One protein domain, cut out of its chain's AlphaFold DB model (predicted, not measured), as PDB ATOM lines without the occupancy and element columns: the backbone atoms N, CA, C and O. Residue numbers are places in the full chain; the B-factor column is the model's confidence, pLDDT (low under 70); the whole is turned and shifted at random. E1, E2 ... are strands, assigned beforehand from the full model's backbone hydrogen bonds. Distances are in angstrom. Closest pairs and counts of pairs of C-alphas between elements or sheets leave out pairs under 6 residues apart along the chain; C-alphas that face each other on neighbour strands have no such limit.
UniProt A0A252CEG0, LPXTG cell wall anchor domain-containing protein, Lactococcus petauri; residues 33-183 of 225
ATOM      1  N   GLN A  33      43.196  34.359 -38.960       91.44
ATOM      2  CA  GLN A  33      42.960  35.207 -40.119       91.44
ATOM      3  C   GLN A  33      42.246  36.488 -39.673       91.44
ATOM      4  O   GLN A  33      41.461  36.498 -38.716       91.44
ATOM      5  N   ASN A  34      42.550  37.595 -40.342       94.81
ATOM      6  CA  ASN A  34      41.919  38.881 -40.101       94.81
ATOM      7  C   ASN A  34      40.650  38.992 -40.951       94.81
ATOM      8  O   ASN A  34      40.715  38.992 -42.178       94.81
ATOM      9  N   ILE A  35      39.494  39.102 -40.310       95.44
ATOM     10  CA  ILE A  35      38.222  39.324 -40.995       95.44
ATOM     11  C   ILE A  35      37.984  40.823 -41.086       95.44
ATOM     12  O   ILE A  35      37.952  41.506 -40.063       95.44
ATOM     13  N   ILE A  36      37.790  41.324 -42.302       95.69
ATOM     14  CA  ILE A  36      37.587  42.739 -42.606       95.69
ATOM     15  C   ILE A  36      36.226  42.896 -43.276       95.69
ATOM     16  O   ILE A  36      35.987  42.415 -44.380       95.69
ATOM     17  N   ILE A  37      35.322  43.594 -42.606       94.88
ATOM     18  CA  ILE A  37      33.996  43.929 -43.111       94.88
ATOM     19  C   ILE A  37      34.067  45.340 -43.678       94.88
ATOM     20  O   ILE A  37      34.481  46.260 -42.973       94.88
ATOM     21  N   VAL A  38      33.643  45.515 -44.928       93.12
ATOM     22  CA  VAL A  38      33.606  46.814 -45.604       93.12
ATOM     23  C   VAL A  38      32.179  47.103 -46.050       93.12
ATOM     24  O   VAL A  38      31.637  46.446 -46.943       93.12
ATOM     25  N   LYS A  39      31.547  48.079 -45.402       92.12
ATOM     26  CA  LYS A  39      30.140  48.404 -45.592       92.12
ATOM     27  C   LYS A  39      29.957  49.639 -46.460       92.12
ATOM     28  O   LYS A  39      30.420  50.718 -46.102       92.12
ATOM     29  N   TYR A  40      29.180  49.479 -47.528       88.06
ATOM     30  CA  TYR A  40      28.747  50.559 -48.410       88.06
ATOM     31  C   TYR A  40      27.228  50.724 -48.376       88.06
ATOM     32  O   TYR A  40      26.489  49.761 -48.148       88.06
ATOM     33  N   GLY A  41      26.767  51.952 -48.594       78.31
ATOM     34  CA  GLY A  41      25.360  52.320 -48.565       78.31
ATOM     35  C   GLY A  41      24.791  52.502 -49.958       78.31
ATOM     36  O   GLY A  41      25.340  53.251 -50.764       78.31
ATOM     37  N   LEU A  42      23.645  51.874 -50.209       74.50
ATOM     38  CA  LEU A  42      22.777  52.270 -51.311       74.50
ATOM     39  C   LEU A  42      22.056  53.557 -50.897       74.50
ATOM     40  O   LEU A  42      21.353  53.576 -49.888       74.50
ATOM     41  N   THR A  43      22.257  54.635 -51.650       64.75
ATOM     42  CA  THR A  43      21.558  55.913 -51.437       64.75
ATOM     43  C   THR A  43      20.263  55.949 -52.243       64.75
ATOM     44  O   THR A  43      20.112  55.170 -53.177       64.75
ATOM     45  N   SER A  44      19.361  56.900 -51.982       63.75
ATOM     46  CA  SER A  44      18.120  57.104 -52.764       63.75
ATOM     47  C   SER A  44      18.321  57.254 -54.281       63.75
ATOM     48  O   SER A  44      17.363  57.183 -55.040       63.75
ATOM     49  N   THR A  45      19.563  57.462 -54.713       65.44
ATOM     50  CA  THR A  45      19.973  57.609 -56.112       65.44
ATOM     51  C   THR A  45      20.795  56.429 -56.639       65.44
ATOM     52  O   THR A  45      21.371  56.544 -57.713       65.44
ATOM     53  N   SER A  46      20.922  55.350 -55.864       68.56
ATOM     54  CA  SER A  46      21.718  54.170 -56.200       68.56
ATOM     55  C   SER A  46      20.820  53.015 -56.634       68.56
ATOM     56  O   SER A  46      19.856  52.680 -55.942       68.56
ATOM     57  N   HIS A  47      21.181  52.340 -57.723       67.12
ATOM     58  CA  HIS A  47      20.381  51.249 -58.291       67.12
ATOM     59  C   HIS A  47      20.978  49.872 -57.974       67.12
ATOM     60  O   HIS A  47      21.386  49.123 -58.853       67.12
ATOM     61  N   GLY A  48      21.014  49.509 -56.686       71.56
ATOM     62  CA  GLY A  48      21.513  48.205 -56.223       71.56
ATOM     63  C   GLY A  48      23.027  48.006 -56.403       71.56
ATOM     64  O   GLY A  48      23.699  48.782 -57.063       71.56
ATOM     65  N   PHE A  49      23.594  46.964 -55.793       74.56
ATOM     66  CA  PHE A  49      25.031  46.677 -55.916       74.56
ATOM     67  C   PHE A  49      25.373  46.128 -57.302       74.56
ATOM     68  O   PHE A  49      24.630  45.272 -57.785       74.56
ATOM     69  N   SER A  50      26.512  46.549 -57.868       77.56
ATOM     70  CA  SER A  50      27.050  46.007 -59.122       77.56
ATOM     71  C   SER A  50      27.110  44.474 -59.111       77.56
ATOM     72  O   SER A  50      27.627  43.865 -58.167       77.56
ATOM     73  N   THR A  51      26.618  43.843 -60.181       74.62
ATOM     74  CA  THR A  51      26.662  42.383 -60.379       74.62
ATOM     75  C   THR A  51      28.085  41.836 -60.414       74.62
ATOM     76  O   THR A  51      28.350  40.762 -59.874       74.62
ATOM     77  N   ASP A  52      29.027  42.586 -60.976       71.69
ATOM     78  CA  ASP A  52      30.419  42.143 -61.119       71.69
ATOM     79  C   ASP A  52      31.169  42.208 -59.786       71.69
ATOM     80  O   ASP A  52      32.091  41.435 -59.535       71.69
ATOM     81  N   GLN A  53      30.702  43.076 -58.888       70.19
ATOM     82  CA  GLN A  53      31.158  43.181 -57.506       70.19
ATOM     83  C   GLN A  53      30.213  42.444 -56.544       70.19
ATOM     84  O   GLN A  53      30.293  42.649 -55.334       70.19
ATOM     85  N   SER A  54      29.291  41.599 -57.036       64.75
ATOM     86  CA  SER A  54      28.211  40.997 -56.233       64.75
ATOM     87  C   SER A  54      28.632  39.778 -55.397       64.75
ATOM     88  O   SER A  54      27.950  39.450 -54.421       64.75
ATOM     89  N   PHE A  55      29.808  39.204 -55.645       66.75
ATOM     90  CA  PHE A  55      30.291  38.021 -54.930       66.75
ATOM     91  C   PHE A  55      31.268  38.383 -53.808       66.75
ATOM     92  O   PHE A  55      32.177  39.188 -53.999       66.75
ATOM     93  N   ASN A  56      31.090  37.776 -52.632       73.31
ATOM     94  CA  ASN A  56      32.088  37.822 -51.564       73.31
ATOM     95  C   ASN A  56      33.125  36.732 -51.828       73.31
ATOM     96  O   ASN A  56      32.904  35.569 -51.493       73.31
ATOM     97  N   THR A  57      34.237  37.121 -52.446       77.44
ATOM     98  CA  THR A  57      35.358  36.224 -52.759       77.44
ATOM     99  C   THR A  57      36.365  36.102 -51.623       77.44
ATOM    100  O   THR A  57      37.342  35.385 -51.765       77.44
ATOM    101  N   GLY A  58      36.182  36.841 -50.523       78.69
ATOM    102  CA  GLY A  58      37.181  36.959 -49.460       78.69
ATOM    103  C   GLY A  58      38.361  37.864 -49.828       78.69
ATOM    104  O   GLY A  58      39.166  38.190 -48.962       78.69
ATOM    105  N   LEU A  59      38.465  38.316 -51.080       83.75
ATOM    106  CA  LEU A  59      39.550  39.171 -51.555       83.75
ATOM    107  C   LEU A  59      39.200  40.653 -51.438       83.75
ATOM    108  O   LEU A  59      38.041  41.066 -51.560       83.75
ATOM    109  N   LYS A  60      40.231  41.478 -51.261       86.50
ATOM    110  CA  LYS A  60      40.090  42.929 -51.354       86.50
ATOM    111  C   LYS A  60      39.683  43.327 -52.774       86.50
ATOM    112  O   LYS A  60      40.309  42.905 -53.744       86.50
ATOM    113  N   ILE A  61      38.665  44.176 -52.893       81.75
ATOM    114  CA  ILE A  61      38.321  44.822 -54.157       81.75
ATOM    115  C   ILE A  61      39.223  46.051 -54.282       81.75
ATOM    116  O   ILE A  61      39.138  46.973 -53.475       81.75
ATOM    117  N   ASN A  62      40.102  46.056 -55.285       78.75
ATOM    118  CA  ASN A  62      41.058  47.145 -55.529       78.75
ATOM    119  C   ASN A  62      40.500  48.240 -56.459       78.75
ATOM    120  O   ASN A  62      41.245  49.066 -56.982       78.75
ATOM    121  N   ASN A  63      39.184  48.246 -56.664       77.75
ATOM    122  CA  ASN A  63      38.464  49.174 -57.526       77.75
ATOM    123  C   ASN A  63      37.469  49.994 -56.702       77.75
ATOM    124  O   ASN A  63      37.079  49.597 -55.605       77.75
ATOM    125  N   ILE A  64      37.022  51.114 -57.272       81.06
ATOM    126  CA  ILE A  64      35.913  51.895 -56.721       81.06
ATOM    127  C   ILE A  64      34.675  50.994 -56.645       81.06
ATOM    128  O   ILE A  64      34.348  50.286 -57.606       81.06
ATOM    129  N   ILE A  65      34.009  50.997 -55.492       82.44
ATOM    130  CA  ILE A  65      32.772  50.244 -55.296       82.44
ATOM    131  C   ILE A  65      31.626  51.036 -55.908       82.44
ATOM    132  O   ILE A  65      31.421  52.200 -55.567       82.44
ATOM    133  N   ILE A  66      30.896  50.404 -56.822       83.44
ATOM    134  CA  ILE A  66      29.881  51.055 -57.649       83.44
ATOM    135  C   ILE A  66      28.540  50.317 -57.590       83.44
ATOM    136  O   ILE A  66      28.458  49.125 -57.274       83.44
ATOM    137  N   ASP A  67      27.470  51.041 -57.897       83.12
ATOM    138  CA  ASP A  67      26.144  50.478 -58.127       83.12
ATOM    139  C   ASP A  67      26.014  49.870 -59.540       83.12
ATOM    140  O   ASP A  67      26.975  49.843 -60.315       83.12
ATOM    141  N   ASN A  68      24.833  49.350 -59.889       83.00
ATOM    142  CA  ASN A  68      24.601  48.769 -61.221       83.00
ATOM    143  C   ASN A  68      24.618  49.786 -62.373       83.00
ATOM    144  O   ASN A  68      24.639  49.379 -63.533       83.00
ATOM    145  N   GLU A  69      24.617  51.084 -62.084       83.31
ATOM    146  CA  GLU A  69      24.702  52.159 -63.076       83.31
ATOM    147  C   GLU A  69      26.108  52.773 -63.143       83.31
ATOM    148  O   GLU A  69      26.349  53.710 -63.904       83.31
ATOM    149  N   GLY A  70      27.060  52.231 -62.379       81.06
ATOM    150  CA  GLY A  70      28.441  52.698 -62.341       81.06
ATOM    151  C   GLY A  70      28.678  53.889 -61.414       81.06
ATOM    152  O   GLY A  70      29.754  54.488 -61.453       81.06
ATOM    153  N   LYS A  71      27.709  54.239 -60.566       83.44
ATOM    154  CA  LYS A  71      27.850  55.304 -59.578       83.44
ATOM    155  C   LYS A  71      28.573  54.799 -58.338       83.44
ATOM    156  O   LYS A  71      28.209  53.772 -57.774       83.44
ATOM    157  N   GLU A  72      29.553  55.567 -57.875       85.75
ATOM    158  CA  GLU A  72      30.296  55.273 -56.649       85.75
ATOM    159  C   GLU A  72      29.386  55.215 -55.413       85.75
ATOM    160  O   GLU A  72      28.589  56.123 -55.147       85.75
ATOM    161  N   LEU A  73      29.533  54.136 -54.643       85.44
ATOM    162  CA  LEU A  73      28.866  53.941 -53.365       85.44
ATOM    163  C   LEU A  73      29.715  54.502 -52.228       85.44
ATOM    164  O   LEU A  73      30.937  54.387 -52.220       85.44
ATOM    165  N   GLN A  74      29.047  55.070 -51.226       86.94
ATOM    166  CA  GLN A  74      29.712  55.655 -50.065       86.94
ATOM    167  C   GLN A  74      29.828  54.640 -48.921       86.94
ATOM    168  O   GLN A  74      28.892  53.857 -48.716       86.94
ATOM    169  N   PRO A  75      30.943  54.634 -48.171       90.25
ATOM    170  CA  PRO A  75      31.085  53.801 -46.984       90.25
ATOM    171  C   PRO A  75      30.125  54.239 -45.869       90.25
ATOM    172  O   PRO A  75      29.745  55.408 -45.791       90.25
ATOM    173  N   ILE A  76      29.734  53.305 -44.993       89.56
ATOM    174  CA  ILE A  76      28.733  53.556 -43.942       89.56
ATOM    175  C   ILE A  76      29.249  53.144 -42.566       89.56
ATOM    176  O   ILE A  76      29.530  51.971 -42.297       89.56
ATOM    177  N   ALA A  77      29.321  54.137 -41.687       92.00
ATOM    178  CA  ALA A  77      29.696  53.991 -40.289       92.00
ATOM    179  C   ALA A  77      28.544  53.478 -39.416       92.00
ATOM    180  O   ALA A  77      27.387  53.446 -39.837       92.00
ATOM    181  N   ASP A  78      28.875  53.105 -38.181       93.44
ATOM    182  CA  ASP A  78      27.923  52.782 -37.115       93.44
ATOM    183  C   ASP A  78      26.983  51.604 -37.432       93.44
ATOM    184  O   ASP A  78      25.899  51.457 -36.857       93.44
ATOM    185  N   ILE A  79      27.408  50.702 -38.322       94.38
ATOM    186  CA  ILE A  79      26.721  49.435 -38.577       94.38
ATOM    187  C   ILE A  79      27.308  48.367 -37.667       94.38
ATOM    188  O   ILE A  79      28.513  48.112 -37.667       94.38
ATOM    189  N   SER A  80      26.436  47.748 -36.875       96.75
ATOM    190  CA  SER A  80      26.812  46.734 -35.894       96.75
ATOM    191  C   SER A  80      26.790  45.334 -36.496       96.75
ATOM    192  O   SER A  80      25.873  44.967 -37.228       96.75
ATOM    193  N   TYR A  81      27.770  44.523 -36.114       97.69
ATOM    194  CA  TYR A  81      27.882  43.119 -36.482       97.69
ATOM    195  C   TYR A  81      28.138  42.261 -35.248       97.69
ATOM    196  O   TYR A  81      28.770  42.691 -34.279       97.69
ATOM    197  N   ILE A  82      27.669  41.021 -35.312       97.88
ATOM    198  CA  ILE A  82      27.950  39.986 -34.323       97.88
ATOM    199  C   ILE A  82      28.676  38.842 -35.022       97.88
ATOM    200  O   ILE A  82      28.174  38.307 -36.008       97.88
ATOM    201  N   VAL A  83      29.829  38.454 -34.484       97.94
ATOM    202  CA  VAL A  83      30.553  37.242 -34.872       97.94
ATOM    203  C   VAL A  83      30.417  36.227 -33.745       97.94
ATOM    204  O   VAL A  83      30.834  36.480 -32.613       97.94
ATOM    205  N   GLN A  84      29.821  35.077 -34.046       97.44
ATOM    206  CA  GLN A  84      29.598  33.994 -33.091       97.44
ATOM    207  C   GLN A  84      30.295  32.728 -33.579       97.44
ATOM    208  O   GLN A  84      29.939  32.206 -34.632       97.44
ATOM    209  N   GLN A  85      31.244  32.209 -32.798       97.19
ATOM    210  CA  GLN A  85      31.811  30.885 -33.057       97.19
ATOM    211  C   GLN A  85      30.749  29.813 -32.812       97.19
ATOM    212  O   GLN A  85      29.955  29.927 -31.868       97.19
ATOM    213  N   ILE A  86      30.732  28.782 -33.650       96.38
ATOM    214  CA  ILE A  86      29.772  27.688 -33.568       96.38
ATOM    215  C   ILE A  86      30.450  26.322 -33.651       96.38
ATOM    216  O   ILE A  86      31.540  26.174 -34.201       96.38
ATOM    217  N   THR A  87      29.761  25.309 -33.139       95.00
ATOM    218  CA  THR A  87      30.010  23.906 -33.477       95.00
ATOM    219  C   THR A  87      28.795  23.390 -34.232       95.00
ATOM    220  O   THR A  87      27.660  23.536 -33.770       95.00
ATOM    221  N   GLU A  88      29.027  22.848 -35.423       91.12
ATOM    222  CA  GLU A  88      27.969  22.265 -36.244       91.12
ATOM    223  C   GLU A  88      27.438  20.965 -35.633       91.12
ATOM    224  O   GLU A  88      28.146  20.257 -34.914       91.12
ATOM    225  N   LYS A  89      26.165  20.680 -35.898       88.50
ATOM    226  CA  LYS A  89      25.590  19.338 -35.765       88.50
ATOM    227  C   LYS A  89      25.590  18.675 -37.148       88.50
ATOM    228  O   LYS A  89      26.145  19.241 -38.083       88.50
ATOM    229  N   ASP A  90      24.960  17.511 -37.268       80.50
ATOM    230  CA  ASP A  90      25.008  16.675 -38.475       80.50
ATOM    231  C   ASP A  90      24.689  17.438 -39.783       80.50
ATOM    232  O   ASP A  90      25.399  17.249 -40.765       80.50
ATOM    233  N   ASP A  91      23.716  18.364 -39.771       83.50
ATOM    234  CA  ASP A  91      23.355  19.208 -40.923       83.50
ATOM    235  C   ASP A  91      23.359  20.706 -40.565       83.50
ATOM    236  O   ASP A  91      22.396  21.231 -40.001       83.50
ATOM    237  N   LEU A  92      24.434  21.434 -40.897       84.38
ATOM    238  CA  LEU A  92      24.526  22.873 -40.623       84.38
ATOM    239  C   LEU A  92      23.605  23.702 -41.537       84.38
ATOM    240  O   LEU A  92      23.891  23.932 -42.713       84.38
ATOM    241  N   ALA A  93      22.563  24.278 -40.947       86.62
ATOM    242  CA  ALA A  93      21.721  25.314 -41.521       86.62
ATOM    243  C   ALA A  93      21.908  26.630 -40.744       86.62
ATOM    244  O   ALA A  93      21.330  26.843 -39.690       86.62
ATOM    245  N   VAL A  94      22.689  27.568 -41.292       85.94
ATOM    246  CA  VAL A  94      23.039  28.858 -40.643       85.94
ATOM    247  C   VAL A  94      21.815  29.643 -40.139       85.94
ATOM    248  O   VAL A  94      21.879  30.303 -39.101       85.94
ATOM    249  N   MET A  95      20.704  29.566 -40.876       85.81
ATOM    250  CA  MET A  95      19.442  30.240 -40.547       85.81
ATOM    251  C   MET A  95      18.615  29.511 -39.479       85.81
ATOM    252  O   MET A  95      17.661  30.089 -38.968       85.81
ATOM    253  N   ASP A  96      18.966  28.270 -39.142       88.62
ATOM    254  CA  ASP A  96      18.315  27.453 -38.125       88.62
ATOM    255  C   ASP A  96      19.232  27.318 -36.893       88.62
ATOM    256  O   ASP A  96      20.166  26.515 -36.886       88.62
ATOM    257  N   PRO A  97      18.969  28.066 -35.806       87.62
ATOM    258  CA  PRO A  97      19.756  27.978 -34.579       87.62
ATOM    259  C   PRO A  97      19.772  26.588 -33.935       87.62
ATOM    260  O   PRO A  97      20.610  26.336 -33.072       87.62
ATOM    261  N   SER A  98      18.848  25.695 -34.301       90.31
ATOM    262  CA  SER A  98      18.823  24.329 -33.782       90.31
ATOM    263  C   SER A  98      19.923  23.452 -34.387       90.31
ATOM    264  O   SER A  98      20.320  22.461 -33.764       90.31
ATOM    265  N   SER A  99      20.481  23.852 -35.532       91.69
ATOM    266  CA  SER A  99      21.458  23.084 -36.300       91.69
ATOM    267  C   SER A  99      22.909  23.252 -35.810       91.69
ATOM    268  O   SER A  99      23.830  22.664 -36.376       91.69
ATOM    269  N   TYR A 100      23.148  24.089 -34.799       94.31
ATOM    270  CA  TYR A 100      24.480  24.350 -34.252       94.31
ATOM    271  C   TYR A 100      24.420  24.710 -32.766       94.31
ATOM    272  O   TYR A 100      23.360  24.978 -32.198       94.31
ATOM    273  N   THR A 101      25.575  24.710 -32.107       95.69
ATOM    274  CA  THR A 101      25.742  25.237 -30.748       95.69
ATOM    275  C   THR A 101      26.661  26.450 -30.776       95.69
ATOM    276  O   THR A 101      27.611  26.513 -31.553       95.69
ATOM    277  N   LYS A 102      26.361  27.453 -29.949       96.00
ATOM    278  CA  LYS A 102      27.193  28.654 -29.812       96.00
ATOM    279  C   LYS A 102      28.363  28.356 -28.882       96.00
ATOM    280  O   LYS A 102      28.160  27.812 -27.797       96.00
ATOM    281  N   VAL A 103      29.563  28.744 -29.293       95.06
ATOM    282  CA  VAL A 103      30.803  28.561 -28.534       95.06
ATOM    283  C   VAL A 103      31.296  29.912 -28.034       95.06
ATOM    284  O   VAL A 103      31.476  30.845 -28.813       95.06
ATOM    285  N   GLY A 104      31.532  30.009 -26.726       93.31
ATOM    286  CA  GLY A 104      32.074  31.216 -26.109       93.31
ATOM    287  C   GLY A 104      31.180  32.453 -26.254       93.31
ATOM    288  O   GLY A 104      29.993  32.371 -26.577       93.31
ATOM    289  N   ASN A 105      31.773  33.614 -25.979       95.94
ATOM    290  CA  ASN A 105      31.080  34.895 -26.063       95.94
ATOM    291  C   ASN A 105      31.099  35.441 -27.499       95.94
ATOM    292  O   ASN A 105      32.136  35.355 -28.161       95.94
ATOM    293  N   PRO A 106      30.002  36.063 -27.964       97.12
ATOM    294  CA  PRO A 106      29.981  36.727 -29.258       97.12
ATOM    295  C   PRO A 106      30.905  37.947 -29.272       97.12
ATOM    296  O   PRO A 106      30.946  38.729 -28.317       97.12
ATOM    297  N   ILE A 107      31.583  38.156 -30.398       98.00
ATOM    298  CA  ILE A 107      32.369  39.358 -30.666       98.00
ATOM    299  C   ILE A 107      31.445  40.381 -31.324       98.00
ATOM    300  O   ILE A 107      30.783  40.088 -32.321       98.00
ATOM    301  N   LYS A 108      31.394  41.587 -30.758       98.12
ATOM    302  CA  LYS A 108      30.616  42.707 -31.298       98.12
ATOM    303  C   LYS A 108      31.546  43.649 -32.044       98.12
ATOM    304  O   LYS A 108      32.556  44.070 -31.487       98.12
ATOM    305  N   LEU A 109      31.183  43.985 -33.275       97.88
ATOM    306  CA  LEU A 109      31.941  44.882 -34.140       97.88
ATOM    307  C   LEU A 109      31.045  46.029 -34.596       97.88
ATOM    308  O   LEU A 109      29.841  45.842 -34.756       97.88
ATOM    309  N   VAL A 110      31.635  47.200 -34.819       97.06
ATOM    310  CA  VAL A 110      30.938  48.380 -35.343       97.06
ATOM    311  C   VAL A 110      31.809  49.003 -36.425       97.06
ATOM    312  O   VAL A 110      33.023  49.115 -36.235       97.06
ATOM    313  N   THR A 111      31.219  49.371 -37.563       96.38
ATOM    314  CA  THR A 111      31.965  50.033 -38.638       96.38
ATOM    315  C   THR A 111      32.380  51.441 -38.236       96.38
ATOM    316  O   THR A 111      31.605  52.206 -37.668       96.38
ATOM    317  N   ASN A 112      33.627  51.788 -38.539       96.44
ATOM    318  CA  ASN A 112      34.154  53.132 -38.348       96.44
ATOM    319  C   ASN A 112      33.679  54.089 -39.462       96.44
ATOM    320  O   ASN A 112      32.936  53.705 -40.364       96.44
ATOM    321  N   LYS A 113      34.163  55.336 -39.431       94.31
ATOM    322  CA  LYS A 113      33.876  56.374 -40.439       94.31
ATOM    323  C   LYS A 113      34.183  55.979 -41.894       94.31
ATOM    324  O   LYS A 113      33.585  56.539 -42.804       94.31
ATOM    325  N   ASP A 114      35.093  55.029 -42.104       93.25
ATOM    326  CA  ASP A 114      35.494  54.539 -43.424       93.25
ATOM    327  C   ASP A 114      34.668  53.300 -43.829       93.25
ATOM    328  O   ASP A 114      34.960  52.641 -44.823       93.25
ATOM    329  N   GLY A 115      33.631  52.960 -43.053       93.12
ATOM    330  CA  GLY A 115      32.765  51.805 -43.276       93.12
ATOM    331  C   GLY A 115      33.414  50.472 -42.917       93.12
ATOM    332  O   GLY A 115      32.926  49.429 -43.347       93.12
ATOM    333  N   ILE A 116      34.506  50.481 -42.145       95.94
ATOM    334  CA  ILE A 116      35.322  49.294 -41.880       95.94
ATOM    335  C   ILE A 116      35.137  48.812 -40.443       95.94
ATOM    336  O   ILE A 116      35.238  49.589 -39.493       95.94
ATOM    337  N   ALA A 117      34.936  47.506 -40.285       97.62
ATOM    338  CA  ALA A 117      35.056  46.797 -39.017       97.62
ATOM    339  C   ALA A 117      35.975  45.584 -39.199       97.62
ATOM    340  O   ALA A 117      35.936  44.946 -40.248       97.62
ATOM    341  N   ASN A 118      36.799  45.246 -38.207       97.31
ATOM    342  CA  ASN A 118      37.684  44.086 -38.313       97.31
ATOM    343  C   ASN A 118      37.826  43.315 -37.001       97.31
ATOM    344  O   ASN A 118      37.568  43.840 -35.917       97.31
ATOM    345  N   THR A 119      38.208  42.046 -37.116       97.19
ATOM    346  CA  THR A 119      38.545  41.196 -35.976       97.19
ATOM    347  C   THR A 119      39.446  40.044 -36.401       97.19
ATOM    348  O   THR A 119      39.361  39.560 -37.528       97.19
ATOM    349  N   ARG A 120      40.289  39.570 -35.481       95.38
ATOM    350  CA  ARG A 120      41.172  38.425 -35.711       95.38
ATOM    351  C   ARG A 120      40.533  37.166 -35.135       95.38
ATOM    352  O   ARG A 120      40.265  37.113 -33.936       95.38
ATOM    353  N   LEU A 121      40.306  36.168 -35.982       94.44
ATOM    354  CA  LEU A 121      39.670  34.904 -35.608       94.44
ATOM    355  C   LEU A 121      40.656  33.755 -35.782       94.44
ATOM    356  O   LEU A 121      41.408  33.732 -36.753       94.44
ATOM    357  N   GLY A 122      40.662  32.818 -34.835       92.44
ATOM    358  CA  GLY A 122      41.375  31.550 -35.000       92.44
ATOM    359  C   GLY A 122      40.558  30.544 -35.806       92.44
ATOM    360  O   GLY A 122      39.390  30.799 -36.110       92.44
ATOM    361  N   ASP A 123      41.148  29.389 -36.087       91.88
ATOM    362  CA  ASP A 123      40.491  28.292 -36.807       91.88
ATOM    363  C   ASP A 123      39.135  27.903 -36.193       91.88
ATOM    364  O   ASP A 123      38.953  27.876 -34.968       91.88
ATOM    365  N   GLY A 124      38.172  27.595 -37.060       92.38
ATOM    366  CA  GLY A 124      36.826  27.181 -36.691       92.38
ATOM    367  C   GLY A 124      35.732  27.811 -37.550       92.38
ATOM    368  O   GLY A 124      35.982  28.603 -38.458       92.38
ATOM    369  N   LYS A 125      34.485  27.463 -37.218       94.25
ATOM    370  CA  LYS A 125      33.289  27.955 -37.903       94.25
ATOM    371  C   LYS A 125      32.665  29.113 -37.136       94.25
ATOM    372  O   LYS A 125      32.448  29.025 -35.925       94.25
ATOM    373  N   TYR A 126      32.339  30.185 -37.846       95.75
ATOM    374  CA  TYR A 126      31.734  31.386 -37.283       95.75
ATOM    375  C   TYR A 126      30.542  31.835 -38.118       95.75
ATOM    376  O   TYR A 126      30.553  31.748 -39.343       95.75
ATOM    377  N   ILE A 127      29.530  32.377 -37.451       95.62
ATOM    378  CA  ILE A 127      28.422  33.073 -38.098       95.62
ATOM    379  C   ILE A 127      28.617  34.573 -37.884       95.62
ATOM    380  O   ILE A 127      28.626  35.050 -36.746       95.62
ATOM    381  N   LEU A 128      28.754  35.311 -38.984       96.06
ATOM    382  CA  LEU A 128      28.754  36.770 -39.021       96.06
ATOM    383  C   LEU A 128      27.337  37.265 -39.335       96.06
ATOM    384  O   LEU A 128      26.773  36.927 -40.374       96.06
ATOM    385  N   THR A 129      26.774  38.085 -38.452       95.50
ATOM    386  CA  THR A 129      25.411  38.624 -38.579       95.50
ATOM    387  C   THR A 129      25.425  40.147 -38.523       95.50
ATOM    388  O   THR A 129      25.814  40.723 -37.503       95.50
ATOM    389  N   GLU A 130      24.961  40.802 -39.587       94.94
ATOM    390  CA  GLU A 130      24.683  42.244 -39.599       94.94
ATOM    391  C   GLU A 130      23.441  42.537 -38.739       94.94
ATOM    392  O   GLU A 130      22.452  41.807 -38.787       94.94
ATOM    393  N   GLN A 131      23.500  43.572 -37.903       94.69
ATOM    394  CA  GLN A 131      22.395  43.967 -37.029       94.69
ATOM    395  C   GLN A 131      21.580  45.088 -37.672       94.69
ATOM    396  O   GLN A 131      22.141  45.988 -38.294       94.69
ATOM    397  N   ALA A 132      20.262  45.064 -37.471       90.81
ATOM    398  CA  ALA A 132      19.399  46.158 -37.901       90.81
ATOM    399  C   ALA A 132      19.796  47.465 -37.200       90.81
ATOM    400  O   ALA A 132      20.115  47.482 -36.008       90.81
ATOM    401  N   ASN A 133      19.752  48.565 -37.945       88.94
ATOM    402  CA  ASN A 133      19.997  49.905 -37.438       88.94
ATOM    403  C   ASN A 133      19.012  50.877 -38.094       88.94
ATOM    404  O   ASN A 133      19.287  51.465 -39.139       88.94
ATOM    405  N   ASN A 134      17.868  51.071 -37.437       84.25
ATOM    406  CA  ASN A 134      16.811  51.958 -37.922       84.25
ATOM    407  C   ASN A 134      17.277  53.415 -38.060       84.25
ATOM    408  O   ASN A 134      16.814  54.111 -38.958       84.25
ATOM    409  N   ALA A 135      18.203  53.874 -37.210       82.81
ATOM    410  CA  ALA A 135      18.735  55.236 -37.282       82.81
ATOM    411  C   ALA A 135      19.587  55.458 -38.543       82.81
ATOM    412  O   ALA A 135      19.600  56.558 -39.086       82.81
ATOM    413  N   ALA A 136      20.247  54.406 -39.034       78.25
ATOM    414  CA  ALA A 136      21.016  54.414 -40.277       78.25
ATOM    415  C   ALA A 136      20.196  53.979 -41.513       78.25
ATOM    416  O   ALA A 136      20.765  53.811 -42.589       78.25
ATOM    417  N   GLY A 137      18.882  53.752 -41.376       80.19
ATOM    418  CA  GLY A 137      18.024  53.251 -42.461       80.19
ATOM    419  C   GLY A 137      18.191  51.757 -42.775       80.19
ATOM    420  O   GLY A 137      17.600  51.250 -43.726       80.19
ATOM    421  N   LEU A 138      18.966  51.020 -41.974       85.75
ATOM    422  CA  LEU A 138      19.184  49.584 -42.137       85.75
ATOM    423  C   LEU A 138      18.049  48.782 -41.489       85.75
ATOM    424  O   LEU A 138      18.159  48.349 -40.340       85.75
ATOM    425  N   ILE A 139      16.960  48.579 -42.231       82.44
ATOM    426  CA  ILE A 139      15.801  47.804 -41.755       82.44
ATOM    427  C   ILE A 139      16.000  46.302 -41.957       82.44
ATOM    428  O   ILE A 139      15.697  45.517 -41.063       82.44
ATOM    429  N   ASN A 140      16.516  45.911 -43.124       83.94
ATOM    430  CA  ASN A 140      16.702  44.513 -43.509       83.94
ATOM    431  C   ASN A 140      18.199  44.226 -43.653       83.94
ATOM    432  O   ASN A 140      18.763  44.500 -44.717       83.94
ATOM    433  N   PRO A 141      18.853  43.712 -42.596       87.88
ATOM    434  CA  PRO A 141      20.241  43.290 -42.669       87.88
ATOM    435  C   PRO A 141      20.453  42.211 -43.724       87.88
ATOM    436  O   PRO A 141      19.533  41.474 -44.085       87.88
ATOM    437  N   GLN A 142      21.688  42.079 -44.198       87.06
ATOM    438  CA  GLN A 142      22.047  40.951 -45.041       87.06
ATOM    439  C   GLN A 142      21.874  39.638 -44.267       87.06
ATOM    440  O   GLN A 142      22.171  39.558 -43.073       87.06
ATOM    441  N   ALA A 143      21.461  38.588 -44.983       87.06
ATOM    442  CA  ALA A 143      21.530  37.223 -44.482       87.06
ATOM    443  C   ALA A 143      22.907  36.912 -43.850       87.06
ATOM    444  O   ALA A 143      23.938  37.293 -44.416       87.06
ATOM    445  N   PRO A 144      22.934  36.187 -42.717       91.44
ATOM    446  CA  PRO A 144      24.165  35.784 -42.061       91.44
ATOM    447  C   PRO A 144      25.148  35.075 -43.000       91.44
ATOM    448  O   PRO A 144      24.765  34.322 -43.906       91.44
ATOM    449  N   VAL A 145      26.431  35.307 -42.740       90.94
ATOM    450  CA  VAL A 145      27.552  34.742 -43.490       90.94
ATOM    451  C   VAL A 145      28.212  33.658 -42.646       90.94
ATOM    452  O   VAL A 145      28.576  33.907 -41.496       90.94
ATOM    453  N   LEU A 146      28.377  32.465 -43.219       92.50
ATOM    454  CA  LEU A 146      29.174  31.398 -42.609       92.50
ATOM    455  C   LEU A 146      30.640  31.571 -43.005       92.50
ATOM    456  O   LEU A 146      30.965  31.600 -44.193       92.50
ATOM    457  N   LEU A 147      31.505  31.655 -42.002       92.06
ATOM    458  CA  LEU A 147      32.956  31.675 -42.137       92.06
ATOM    459  C   LEU A 147      33.490  30.331 -41.659       92.06
ATOM    460  O   LEU A 147      33.230  29.948 -40.521       92.06
ATOM    461  N   ASP A 148      34.219  29.634 -42.519       91.19
ATOM    462  CA  ASP A 148      34.904  28.384 -42.193       91.19
ATOM    463  C   ASP A 148      36.406  28.642 -42.319       91.19
ATOM    464  O   ASP A 148      36.894  28.906 -43.423       91.19
ATOM    465  N   LEU A 149      37.096  28.710 -41.178       90.88
ATOM    466  CA  LEU A 149      38.501  29.100 -41.088       90.88
ATOM    467  C   LEU A 149      39.374  27.890 -40.686       90.88
ATOM    468  O   LEU A 149      38.987  27.151 -39.777       90.88
ATOM    469  N   PRO A 150      40.570  27.724 -41.277       89.56
ATOM    470  CA  PRO A 150      41.133  28.591 -42.297       89.56
ATOM    471  C   PRO A 150      40.437  28.422 -43.648       89.56
ATOM    472  O   PRO A 150      39.996  27.337 -44.022       89.56
ATOM    473  N   THR A 151      40.365  29.504 -44.414       82.69
ATOM    474  CA  THR A 151      39.886  29.429 -45.800       82.69
ATOM    475  C   THR A 151      40.889  28.664 -46.661       82.69
ATOM    476  O   THR A 151      42.092  28.815 -46.452       82.69
ATOM    477  N   ALA A 152      40.423  27.916 -47.667       70.06
ATOM    478  CA  ALA A 152      41.268  27.065 -48.518       70.06
ATOM    479  C   ALA A 152      42.505  27.781 -49.104       70.06
ATOM    480  O   ALA A 152      43.585  27.197 -49.169       70.06
ATOM    481  N   ASP A 153      42.372  29.068 -49.435       68.94
ATOM    482  CA  ASP A 153      43.441  29.875 -50.037       68.94
ATOM    483  C   ASP A 153      44.446  30.442 -49.011       68.94
ATOM    484  O   ASP A 153      45.344  31.198 -49.376       68.94
ATOM    485  N   SER A 154      44.313  30.092 -47.722       70.38
ATOM    486  CA  SER A 154      45.198  30.514 -46.619       70.38
ATOM    487  C   SER A 154      45.445  32.028 -46.555       70.38
ATOM    488  O   SER A 154      46.538  32.478 -46.210       70.38
ATOM    489  N   LEU A 155      44.436  32.832 -46.906       79.19
ATOM    490  CA  LEU A 155      44.555  34.287 -46.896       79.19
ATOM    491  C   LEU A 155      44.833  34.815 -45.486       79.19
ATOM    492  O   LEU A 155      44.155  34.438 -44.540       79.19
ATOM    493  N   GLU A 156      45.760  35.752 -45.326       87.06
ATOM    494  CA  GLU A 156      45.920  36.415 -44.025       87.06
ATOM    495  C   GLU A 156      44.722  37.327 -43.705       87.06
ATOM    496  O   GLU A 156      44.308  37.443 -42.550       87.06
ATOM    497  N   GLU A 157      44.130  37.927 -44.741       91.12
ATOM    498  CA  GLU A 157      42.992  38.835 -44.642       91.12
ATOM    499  C   GLU A 157      41.819  38.358 -45.501       91.12
ATOM    500  O   GLU A 157      41.986  38.026 -46.674       91.12
ATOM    501  N   ILE A 158      40.618  38.388 -44.928       91.06
ATOM    502  CA  ILE A 158      39.374  38.006 -45.592       91.06
ATOM    503  C   ILE A 158      38.444  39.214 -45.605       91.06
ATOM    504  O   ILE A 158      37.971  39.660 -44.559       91.06
ATOM    505  N   TYR A 159      38.154  39.720 -46.798       91.19
ATOM    506  CA  TYR A 159      37.277  40.864 -47.013       91.19
ATOM    507  C   TYR A 159      35.838  40.415 -47.286       91.19
ATOM    508  O   TYR A 159      35.575  39.573 -48.148       91.19
ATOM    509  N   ILE A 160      34.893  41.019 -46.572       90.81
ATOM    510  CA  ILE A 160      33.455  40.772 -46.682       90.81
ATOM    511  C   ILE A 160      32.768  42.102 -46.974       90.81
ATOM    512  O   ILE A 160      32.991  43.082 -46.267       90.81
ATOM    513  N   TYR A 161      31.898  42.124 -47.984       90.19
ATOM    514  CA  TYR A 161      31.173  43.312 -48.436       90.19
ATOM    515  C   TYR A 161      29.667  43.113 -48.263       90.19
ATOM    516  O   TYR A 161      29.032  42.525 -49.149       90.19
ATOM    517  N   PRO A 162      29.071  43.549 -47.134       89.06
ATOM    518  CA  PRO A 162      27.675  43.259 -46.881       89.06
ATOM    519  C   PRO A 162      26.676  44.042 -47.736       89.06
ATOM    520  O   PRO A 162      26.755  45.269 -47.835       89.06
ATOM    521  N   LYS A 163      25.680  43.345 -48.298       80.94
ATOM    522  CA  LYS A 163      24.768  43.869 -49.341       80.94
ATOM    523  C   LYS A 163      23.329  43.993 -48.873       80.94
ATOM    524  O   LYS A 163      22.444  43.290 -49.352       80.94
ATOM    525  N   SER A 164      23.108  44.913 -47.949       80.31
ATOM    526  CA  SER A 164      21.775  45.346 -47.523       80.31
ATOM    527  C   SER A 164      21.488  46.775 -47.979       80.31
ATOM    528  O   SER A 164      22.403  47.582 -48.161       80.31
ATOM    529  N   SER A 165      20.205  47.066 -48.200       73.69
ATOM    530  CA  SER A 165      19.723  48.408 -48.537       73.69
ATOM    531  C   SER A 165      19.546  49.245 -47.272       73.69
ATOM    532  O   SER A 165      19.053  48.741 -46.266       73.69
ATOM    533  N   LEU A 166      19.899  50.529 -47.364       72.06
ATOM    534  CA  LEU A 166      19.651  51.543 -46.331       72.06
ATOM    535  C   LEU A 166      18.451  52.445 -46.667       72.06
ATOM    536  O   LEU A 166      18.187  53.428 -45.979       72.06
ATOM    537  N   ILE A 167      17.754  52.148 -47.767       63.81
ATOM    538  CA  ILE A 167      16.646  52.954 -48.281       63.81
ATOM    539  C   ILE A 167      15.334  52.263 -47.929       63.81
ATOM    540  O   ILE A 167      15.117  51.100 -48.286       63.81
ATOM    541  N   ASN A 168      14.433  53.025 -47.312       55.97
ATOM    542  CA  ASN A 168      13.037  52.653 -47.116       55.97
ATOM    543  C   ASN A 168      12.268  52.836 -48.426       55.97
ATOM    544  O   ASN A 168      11.533  53.807 -48.591       55.97
ATOM    545  N   THR A 169      12.457  51.941 -49.391       49.91
ATOM    546  CA  THR A 169      11.625  51.942 -50.597       49.91
ATOM    547  C   THR A 169      10.445  50.995 -50.386       49.91
ATOM    548  O   THR A 169      10.646  49.807 -50.148       49.91
ATOM    549  N   GLU A 170       9.211  51.495 -50.534       45.59
ATOM    550  CA  GLU A 170       7.949  50.718 -50.498       45.59
ATOM    551  C   GLU A 170       7.919  49.538 -51.492       45.59
ATOM    552  O   GLU A 170       7.118  48.616 -51.359       45.59
ATOM    553  N   LYS A 171       8.822  49.539 -52.478       41.47
ATOM    554  CA  LYS A 171       9.114  48.401 -53.353       41.47
ATOM    555  C   LYS A 171      10.571  47.989 -53.196       41.47
ATOM    556  O   LYS A 171      11.426  48.345 -54.003       41.47
ATOM    557  N   GLN A 172      10.851  47.229 -52.148       42.69
ATOM    558  CA  GLN A 172      12.059  46.416 -52.097       42.69
ATOM    559  C   GLN A 172      11.926  45.281 -53.125       42.69
ATOM    560  O   GLN A 172      10.872  44.641 -53.177       42.69
ATOM    561  N   PRO A 173      12.961  44.979 -53.932       39.12
ATOM    562  CA  PRO A 173      13.022  43.686 -54.596       39.12
ATOM    563  C   PRO A 173      12.968  42.635 -53.490       39.12
ATOM    564  O   PRO A 173      13.752  42.706 -52.543       39.12
ATOM    565  N   THR A 174      12.030  41.694 -53.573       34.56
ATOM    566  CA  THR A 174      11.942  40.554 -52.657       34.56
ATOM    567  C   THR A 174      13.265  39.792 -52.678       34.56
ATOM    568  O   THR A 174      13.489  38.939 -53.536       34.56
ATOM    569  N   GLN A 175      14.160  40.101 -51.741       42.88
ATOM    570  CA  GLN A 175      15.257  39.217 -51.384       42.88
ATOM    571  C   GLN A 175      14.628  38.076 -50.588       42.88
ATOM    572  O   GLN A 175      14.472  38.141 -49.372       42.88
ATOM    573  N   ASN A 176      14.193  37.039 -51.303       30.78
ATOM    574  CA  ASN A 176      13.836  35.768 -50.693       30.78
ATOM    575  C   ASN A 176      15.122  35.181 -50.097       30.78
ATOM    576  O   ASN A 176      15.911  34.549 -50.796       30.78
ATOM    577  N   PHE A 177      15.378  35.450 -48.818       46.91
ATOM    578  CA  PHE A 177      16.518  34.898 -48.093       46.91
ATOM    579  C   PHE A 177      16.254  33.429 -47.749       46.91
ATOM    580  O   PHE A 177      15.958  33.082 -46.610       46.91
ATOM    581  N   THR A 178      16.344  32.548 -48.742       38.59
ATOM    582  CA  THR A 178      16.256  31.093 -48.545       38.59
ATOM    583  C   THR A 178      17.621  30.430 -48.361       38.59
ATOM    584  O   THR A 178      17.666  29.244 -48.043       38.59
ATOM    585  N   LYS A 179      18.743  31.151 -48.525       47.69
ATOM    586  CA  LYS A 179      20.087  30.559 -48.440       47.69
ATOM    587  C   LYS A 179      21.114  31.492 -47.771       47.69
ATOM    588  O   LYS A 179      21.201  32.655 -48.165       47.69
ATOM    589  N   PRO A 180      21.904  31.007 -46.794       53.94
ATOM    590  CA  PRO A 180      23.019  31.768 -46.234       53.94
ATOM    591  C   PRO A 180      24.089  32.058 -47.289       53.94
ATOM    592  O   PRO A 180      24.305  31.268 -48.212       53.94
ATOM    593  N   THR A 181      24.772  33.194 -47.144       64.38
ATOM    594  CA  THR A 181      25.885  33.549 -48.033       64.38
ATOM    595  C   THR A 181      27.136  32.820 -47.552       64.38
ATOM    596  O   THR A 181      27.604  33.062 -46.441       64.38
ATOM    597  N   GLN A 182      27.677  31.923 -48.372       63.22
ATOM    598  CA  GLN A 182      29.019  31.374 -48.174       63.22
ATOM    599  C   GLN A 182      30.025  32.225 -48.948       63.22
ATOM    600  O   GLN A 182      29.708  32.717 -50.035       63.22
ATOM    601  N   ILE A 183      31.229  32.394 -48.399       63.34
ATOM    602  CA  ILE A 183      32.336  32.994 -49.149       63.34
ATOM    603  C   ILE A 183      32.706  32.020 -50.271       63.34
ATOM    604  O   ILE A 183      33.056  30.870 -50.014       63.34
TER     605      ILE A 183
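This is residues 33 to 183 of the 225 residues of the protein "LPXTG cell wall anchor domain-containing protein" of Lactococcus petauri (UniProt A0A252CEG0). Amid little regular structure, two sheets make a sandwich, partly face to face: strongly twisted antiparallel E3-E2-E5-E6 and mixed E4-E1-E7, with long loops around them. Seven named strands, E1 to E7 in chain order, hold 49 of 151 printed residues; the class is all strand. It is compact, radius of gyration of the C-alphas 15.3 A, spanning 43 by 32 by 26 A.

E1, residues 33 to 38, begins at C-alpha 33 (42.960, 35.207, -40.119). E2, 80 to 88, is 24.5 A long; E3, 100 to 110, is 24.9 A and bends by 81 degrees at residue 104. E4 is 116 to 122, E5 124 to 130, E6 145 to 149; E7, 157 to 160, ends at C-alpha 160 (33.455, 40.772, -46.682).

Within hydrogen-bond range are N 83 and O 107 in hairpin E2-E3, 2.9 A; N 84 and O 127 in antiparallel E2-E5, 3.0 A; N 126 and O 147 in hairpin E5-E6, 2.8 A; N 35 and O 119 in antiparallel E4-E1, 2.8 A; N 36 and O 158 in parallel E1-E7, 2.8 A.

The printed part has no cut. Links E1 to E2, E2 to E3 and E5 to E6 are long. Residues 43 to 47, 54 to 55, 153 and 167 to 183 have pLDDT under 70.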